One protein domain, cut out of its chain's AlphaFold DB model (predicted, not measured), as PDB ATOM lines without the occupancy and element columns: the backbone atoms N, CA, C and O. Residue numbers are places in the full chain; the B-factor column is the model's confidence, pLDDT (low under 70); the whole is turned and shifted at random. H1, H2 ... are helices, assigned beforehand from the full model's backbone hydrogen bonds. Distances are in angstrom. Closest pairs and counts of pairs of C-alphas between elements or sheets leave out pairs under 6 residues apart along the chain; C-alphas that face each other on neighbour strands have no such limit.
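AT A GLANCE: This is residues 24 to 80 of the 211 residues of an uncharacterized protein of Mytilus galloprovincialis (UniProt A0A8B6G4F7). A small compact head, made of the short helices H1 and H2 and the first part of the long helix H3, has a long arm: residues 66 to 80, of which 66 to 79 belong to H3, stick out from it. H1 and H2 form a helical hairpin, and H2 and H3 form a second one, with H3 running the same way as H1. The printed part has 57 residues with three named helices, in the order H1, H2, H3, and no named strand; its class is all helix. The whole is loose, with a radius of gyration of the C-alphas of 13.7 A, and spans 49 by 18 by 15 A, the arm making much of the length.

IN THESE COORDINATES: H1, residues 24 to 35, begins at C-alpha 24 (48.725, 153.990, 5.390) and is 16.4 A long. H2, residues 40 to 48, is 12.5 A long. H3, residues 54 to 79, is 37.7 A long, from C-alpha 54 (49.363, 144.255, 12.958) to C-alpha 79 (34.421, 134.992, 46.354).

HOW THE PARTS SIT: H1 touches H2 with residues 31 to 35 alone; the closest C-alphas, of Leu 34 and Ala 43, are 5.2 A apart. They run opposite ways at a shallow tilt of 28 degrees. H3 touches H2 with residues 57 to 64 alone, the closest C-alphas being those of Leu 46 and Gln 60, 7.5 A apart. These two run opposite ways at a steep tilt of 42 degrees. H3 touches H1 with residues 54 to 57 alone; the closest C-alphas, of Val 30 and Met 54, are 5.6 A apart. They run the same way at a shallow tilt of 16 degrees. In H1, H2 and H3 every O i to N i+4 pair is within hydrogen-bond range.

THE WHOLE: The C-alphas farthest apart, of Thr 24 and Ser 80, are 49.5 A apart. Without residues 66 to 80, the body spans 26 by 16 by 15 A. Both links are tight, and the printed part has no cut. The mean pLDDT of the printed part is 76.6; residues 70 to 80 are under 70.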
ATOM      1  N   THR A  24      50.103 153.576   5.094       73.19
ATOM      2  CA  THR A  24      48.725 153.990   5.390       73.19
ATOM      3  C   THR A  24      47.735 152.823   5.381       73.19
ATOM      4  O   THR A  24      46.833 152.780   6.215       73.19
ATOM      5  N   HIS A  25      47.929 151.821   4.519       73.69
ATOM      6  CA  HIS A  25      47.131 150.592   4.552       73.69
ATOM      7  C   HIS A  25      47.348 149.816   5.861       73.69
ATOM      8  O   HIS A  25      46.397 149.309   6.457       73.69
ATOM      9  N   SER A  26      48.592 149.752   6.338       72.69
ATOM     10  CA  SER A  26      48.952 149.039   7.569       72.69
ATOM     11  C   SER A  26      48.357 149.706   8.811       72.69
ATOM     12  O   SER A  26      47.775 149.020   9.652       72.69
ATOM     13  N   THR A  27      48.417 151.038   8.900       78.62
ATOM     14  CA  THR A  27      47.827 151.785  10.022       78.62
ATOM     15  C   THR A  27      46.304 151.704  10.032       78.62
ATOM     16  O   THR A  27      45.722 151.458  11.085       78.62
ATOM     17  N   LEU A  28      45.656 151.834   8.868       83.19
ATOM     18  CA  LEU A  28      44.202 151.685   8.761       83.19
ATOM     19  C   LEU A  28      43.763 150.272   9.152       83.19
ATOM     20  O   LEU A  28      42.793 150.112   9.884       83.19
ATOM     21  N   SER A  29      44.500 149.246   8.722       85.44
ATOM     22  CA  SER A  29      44.190 147.854   9.068       85.44
ATOM     23  C   SER A  29      44.243 147.618  10.582       85.44
ATOM     24  O   SER A  29      43.355 146.968  11.134       85.44
ATOM     25  N   VAL A  30      45.252 148.172  11.268       87.00
ATOM     26  CA  VAL A  30      45.351 148.120  12.737       87.00
ATOM     27  C   VAL A  30      44.169 148.842  13.386       87.00
ATOM     28  O   VAL A  30      43.549 148.313  14.305       87.00
ATOM     29  N   GLU A  31      43.810 150.023  12.891       86.31
ATOM     30  CA  GLU A  31      42.706 150.817  13.431       86.31
ATOM     31  C   GLU A  31      41.346 150.112  13.275       86.31
ATOM     32  O   GLU A  31      40.555 150.080  14.221       86.31
ATOM     33  N   TYR A  32      41.093 149.488  12.120       88.25
ATOM     34  CA  TYR A  32      39.906 148.662  11.888       88.25
ATOM     35  C   TYR A  32      39.861 147.447  12.818       88.25
ATOM     36  O   TYR A  32      38.813 147.179  13.407       88.25
ATOM     37  N   MET A  33      40.987 146.745  13.001       90.56
ATOM     38  CA  MET A  33      41.068 145.620  13.938       90.56
ATOM     39  C   MET A  33      40.726 146.063  15.365       90.56
ATOM     40  O   MET A  33      39.886 145.443  16.014       90.56
ATOM     41  N   LEU A  34      41.352 147.138  15.854       88.38
ATOM     42  CA  LEU A  34      41.166 147.603  17.229       88.38
ATOM     43  C   LEU A  34      39.739 148.104  17.481       88.38
ATOM     44  O   LEU A  34      39.180 147.833  18.542       88.38
ATOM     45  N   ARG A  35      39.109 148.772  16.506       87.31
ATOM     46  CA  ARG A  35      37.695 149.182  16.598       87.31
ATOM     47  C   ARG A  35      36.712 148.013  16.551       87.31
ATOM     48  O   ARG A  35      35.605 148.149  17.060       87.31
ATOM     49  N   GLY A  36      37.102 146.890  15.949       86.88
ATOM     50  CA  GLY A  36      36.300 145.667  15.890       86.88
ATOM     51  C   GLY A  36      36.302 144.844  17.181       86.88
ATOM     52  O   GLY A  36      35.619 143.822  17.242       86.88
ATOM     53  N   LEU A  37      37.061 145.248  18.207       88.06
ATOM     54  CA  LEU A  37      37.120 144.516  19.469       88.06
ATOM     55  C   LEU A  37      35.787 144.605  20.234       88.06
ATOM     56  O   LEU A  37      35.186 145.678  20.311       88.06
ATOM     57  N   PRO A  38      35.340 143.501  20.865       81.75
ATOM     58  CA  PRO A  38      34.079 143.472  21.609       81.75
ATOM     59  C   PRO A  38      34.118 144.333  22.880       81.75
ATOM     60  O   PRO A  38      33.080 144.777  23.360       81.75
ATOM     61  N   ASP A  39      35.307 144.557  23.438       84.69
ATOM     62  CA  ASP A  39      35.516 145.390  24.617       84.69
ATOM     63  C   ASP A  39      36.066 146.758  24.197       84.69
ATOM     64  O   ASP A  39      37.244 146.916  23.858       84.69
ATOM     65  N   GLN A  40      35.187 147.760  24.223       83.69
ATOM     66  CA  GLN A  40      35.518 149.121  23.807       83.69
ATOM     67  C   GLN A  40      36.539 149.796  24.731       83.69
ATOM     68  O   GLN A  40      37.273 150.673  24.279       83.69
ATOM     69  N   SER A  41      36.640 149.381  25.998       82.31
ATOM     70  CA  SER A  41      37.633 149.928  26.926       82.31
ATOM     71  C   SER A  41      39.053 149.566  26.483       82.31
ATOM     72  O   SER A  41      39.937 150.421  26.482       82.31
ATOM     73  N   ILE A  42      39.245 148.330  26.012       84.50
ATOM     74  CA  ILE A  42      40.518 147.858  25.445       84.50
ATOM     75  C   ILE A  42      40.811 148.566  24.132       84.50
ATOM     76  O   ILE A  42      41.934 149.007  23.910       84.50
ATOM     77  N   ALA A  43      39.806 148.677  23.258       84.94
ATOM     78  CA  ALA A  43      39.964 149.337  21.968       84.94
ATOM     79  C   ALA A  43      40.518 150.758  22.140       84.94
ATOM     80  O   ALA A  43      41.504 151.117  21.500       84.94
ATOM     81  N   ILE A  44      39.945 151.538  23.061       84.56
ATOM     82  CA  ILE A  44      40.403 152.898  23.370       84.56
ATOM     83  C   ILE A  44      41.829 152.880  23.945       84.56
ATOM     84  O   ILE A  44      42.684 153.645  23.494       84.56
ATOM     85  N   GLU A  45      42.125 151.984  24.890       85.44
ATOM     86  CA  GLU A  45      43.463 151.870  25.484       85.44
ATOM     87  C   GLU A  45      44.533 151.514  24.438       85.44
ATOM     88  O   GLU A  45      45.619 152.089  24.428       85.44
ATOM     89  N   LEU A  46      44.239 150.607  23.508       86.25
ATOM     90  CA  LEU A  46      45.188 150.190  22.478       86.25
ATOM     91  C   LEU A  46      45.338 151.224  21.356       86.25
ATOM     92  O   LEU A  46      46.449 151.429  20.867       86.25
ATOM     93  N   LEU A  47      44.265 151.934  20.995       85.81
ATOM     94  CA  LEU A  47      44.319 153.028  20.019       85.81
ATOM     95  C   LEU A  47      45.206 154.186  20.501       85.81
ATOM     96  O   LEU A  47      45.877 154.832  19.697       85.81
ATOM     97  N   THR A  48      45.281 154.416  21.814       86.44
ATOM     98  CA  THR A  48      46.160 155.453  22.384       86.44
ATOM     99  C   THR A  48      47.645 155.071  22.396       86.44
ATOM    100  O   THR A  48      48.499 155.959  22.433       86.44
ATOM    101  N   LYS A  49      47.990 153.780  22.267       85.06
ATOM    102  CA  LYS A  49      49.378 153.271  22.296       85.06
ATOM    103  C   LYS A  49      50.152 153.424  20.975       85.06
ATOM    104  O   LYS A  49      51.278 152.946  20.887       85.06
ATOM    105  N   ARG A  50      49.590 154.102  19.960       81.19
ATOM    106  CA  ARG A  50      50.209 154.324  18.630       81.19
ATOM    107  C   ARG A  50      50.799 153.047  18.013       81.19
ATOM    108  O   ARG A  50      51.938 153.025  17.551       81.19
ATOM    109  N   ILE A  51      50.013 151.977  18.004       84.44
ATOM    110  CA  ILE A  51      50.415 150.699  17.420       84.44
ATOM    111  C   ILE A  51      50.458 150.834  15.892       84.44
ATOM    112  O   ILE A  51      49.463 151.186  15.266       84.44
ATOM    113  N   THR A  52      51.614 150.564  15.287       79.81
ATOM    114  CA  THR A  52      51.841 150.716  13.835       79.81
ATOM    115  C   THR A  52      51.874 149.391  13.079       79.81
ATOM    116  O   THR A  52      51.839 149.385  11.850       79.81
ATOM    117  N   SER A  53      51.940 148.266  13.796       85.50
ATOM    118  CA  SER A  53      52.071 146.925  13.226       85.50
ATOM    119  C   SER A  53      50.923 146.026  13.658       85.50
ATOM    120  O   SER A  53      50.550 145.988  14.830       85.50
ATOM    121  N   MET A  54      50.413 145.240  12.708       84.00
ATOM    122  CA  MET A  54      49.363 144.255  12.958       84.00
ATOM    123  C   MET A  54      49.793 143.199  13.982       84.00
ATOM    124  O   MET A  54      49.020 142.829  14.859       84.00
ATOM    125  N   THR A  55      51.048 142.752  13.916       84.56
ATOM    126  CA  THR A  55      51.598 141.764  14.854       84.56
ATOM    127  C   THR A  55      51.604 142.298  16.284       84.56
ATOM    128  O   THR A  55      51.235 141.584  17.214       84.56
ATOM    129  N   GLU A  56      51.971 143.570  16.452       84.25
ATOM    130  CA  GLU A  56      51.972 144.231  17.758       84.25
ATOM    131  C   GLU A  56      50.541 144.415  18.282       84.25
ATOM    132  O   GLU A  56      50.277 144.154  19.453       84.25
ATOM    133  N   ALA A  57      49.590 144.772  17.411       83.31
ATOM    134  CA  ALA A  57      48.179 144.895  17.781       83.31
ATOM    135  C   ALA A  57      47.616 143.569  18.316       83.31
ATOM    136  O   ALA A  57      47.039 143.536  19.403       83.31
ATOM    137  N   ILE A  58      47.853 142.464  17.602       85.00
ATOM    138  CA  ILE A  58      47.420 141.120  18.017       85.00
ATOM    139  C   ILE A  58      48.048 140.733  19.359       85.00
ATOM    140  O   ILE A  58      47.361 140.219  20.247       85.00
ATOM    141  N   HIS A  59      49.348 140.986  19.527       82.50
ATOM    142  CA  HIS A  59      50.062 140.669  20.758       82.50
ATOM    143  C   HIS A  59      49.484 141.427  21.964       82.50
ATOM    144  O   HIS A  59      49.175 140.815  22.988       82.50
ATOM    145  N   GLN A  60      49.247 142.734  21.828       83.81
ATOM    146  CA  GLN A  60      48.684 143.564  22.898       83.81
ATOM    147  C   GLN A  60      47.257 143.149  23.282       83.81
ATOM    148  O   GLN A  60      46.942 143.058  24.471       83.81
ATOM    149  N   VAL A  61      46.407 142.827  22.300       87.44
ATOM    150  CA  VAL A  61      45.058 142.292  22.557       87.44
ATOM    151  C   VAL A  61      45.138 140.977  23.337       87.44
ATOM    152  O   VAL A  61      44.447 140.801  24.342       87.44
ATOM    153  N   THR A  62      46.036 140.078  22.931       85.56
ATOM    154  CA  THR A  62      46.222 138.769  23.577       85.56
ATOM    155  C   THR A  62      46.684 138.914  25.033       85.56
ATOM    156  O   THR A  62      46.172 138.232  25.927       85.56
ATOM    157  N   LEU A  63      47.621 139.827  25.307       82.62
ATOM    158  CA  LEU A  63      48.077 140.116  26.670       82.62
ATOM    159  C   LEU A  63      46.948 140.655  27.553       82.62
ATOM    160  O   LEU A  63      46.813 140.249  28.708       82.62
ATOM    161  N   TYR A  64      46.101 141.529  27.014       82.00
ATOM    162  CA  TYR A  64      44.983 142.060  27.783       82.00
ATOM    163  C   TYR A  64      43.941 140.978  28.091       82.00
ATOM    164  O   TYR A  64      43.484 140.852  29.231       82.00
ATOM    165  N   GLU A  65      43.565 140.163  27.102       79.06
ATOM    166  CA  GLU A  65      42.600 139.085  27.319       79.06
ATOM    167  C   GLU A  65      43.080 138.084  28.370       79.06
ATOM    168  O   GLU A  65      42.304 137.668  29.235       79.06
ATOM    169  N   THR A  66      44.360 137.712  28.321       74.56
ATOM    170  CA  THR A  66      44.954 136.786  29.291       74.56
ATOM    171  C   THR A  66      44.998 137.390  30.696       74.56
ATOM    172  O   THR A  66      44.633 136.704  31.654       74.56
ATOM    173  N   TYR A  67      45.320 138.681  30.833       75.88
ATOM    174  CA  TYR A  67      45.231 139.400  32.107       75.88
ATOM    175  C   TYR A  67      43.798 139.419  32.661       75.88
ATOM    176  O   TYR A  67      43.572 139.070  33.822       75.88
ATOM    177  N   LYS A  68      42.804 139.756  31.828       74.19
ATOM    178  CA  LYS A  68      41.388 139.813  32.229       74.19
ATOM    179  C   LYS A  68      40.855 138.444  32.658       74.19
ATOM    180  O   LYS A  68      40.122 138.362  33.645       74.19
ATOM    181  N   ARG A  69      41.227 137.369  31.954       71.56
ATOM    182  CA  ARG A  69      40.871 135.985  32.326       71.56
ATOM    183  C   ARG A  69      41.508 135.593  33.662       71.56
ATOM    184  O   ARG A  69      40.795 135.166  34.564       71.56
ATOM    185  N   GLY A  70      42.801 135.871  33.845       68.81
ATOM    186  CA  GLY A  70      43.501 135.592  35.103       68.81
ATOM    187  C   GLY A  70      42.958 136.370  36.309       68.81
ATOM    188  O   GLY A  70      42.989 135.865  37.430       68.81
ATOM    189  N   ASN A  71      42.421 137.575  36.100       59.19
ATOM    190  CA  ASN A  71      41.803 138.365  37.169       59.19
ATOM    191  C   ASN A  71      40.377 137.890  37.506       59.19
ATOM    192  O   ASN A  71      39.985 137.909  38.672       59.19
ATOM    193  N   LYS A  72      39.619 137.390  36.517       55.25
ATOM    194  CA  LYS A  72      38.336 136.709  36.765       55.25
ATOM    195  C   LYS A  72      38.529 135.458  37.622       55.25
ATOM    196  O   LYS A  72      37.805 135.292  38.597       55.25
ATOM    197  N   ASP A  73      39.543 134.648  37.334       51.22
ATOM    198  CA  ASP A  73      39.830 133.434  38.111       51.22
ATOM    199  C   ASP A  73      40.270 133.744  39.552       51.22
ATOM    200  O   ASP A  73      39.973 132.986  40.476       51.22
ATOM    201  N   ARG A  74      40.943 134.882  39.774       52.31
ATOM    202  CA  ARG A  74      41.280 135.363  41.123       52.31
ATOM    203  C   ARG A  74      40.062 135.878  41.882       52.31
ATOM    204  O   ARG A  74      39.897 135.496  43.034       52.31
ATOM    205  N   ASN A  75      39.197 136.668  41.244       47.00
ATOM    206  CA  ASN A  75      37.959 137.142  41.868       47.00
ATOM    207  C   ASN A  75      36.998 135.989  42.197       47.00
ATOM    208  O   ASN A  75      36.386 136.004  43.257       47.00
ATOM    209  N   ILE A  76      36.918 134.950  41.357       49.09
ATOM    210  CA  ILE A  76      36.124 133.746  41.656       49.09
ATOM    211  C   ILE A  76      36.700 132.999  42.869       49.09
ATOM    212  O   ILE A  76      35.939 132.591  43.741       49.09
ATOM    213  N   ARG A  77      38.032 132.878  42.980       44.38
ATOM    214  CA  ARG A  77      38.681 132.272  44.159       44.38
ATOM    215  C   ARG A  77      38.513 133.098  45.435       44.38
ATOM    216  O   ARG A  77      38.419 132.523  46.511       44.38
ATOM    217  N   GLN A  78      38.486 134.426  45.332       40.44
ATOM    218  CA  GLN A  78      38.258 135.309  46.481       40.44
ATOM    219  C   GLN A  78      36.802 135.256  46.961       40.44
ATOM    220  O   GLN A  78      36.569 135.223  48.165       40.44
ATOM    221  N   LEU A  79      35.842 135.161  46.036       39.25
ATOM    222  CA  LEU A  79      34.421 134.992  46.354       39.25
ATOM    223  C   LEU A  79      34.108 133.590  46.902       39.25
ATOM    224  O   LEU A  79      33.264 133.461  47.779       39.25
ATOM    225  N   SER A  80      34.832 132.548  46.476       45.62
ATOM    226  CA  SER A  80      34.690 131.197  47.043       45.62
ATOM    227  C   SER A  80      35.371 131.008  48.407       45.62
ATOM    228  O   SER A  80      35.266 129.932  48.982       45.62
TER     229      SER A  80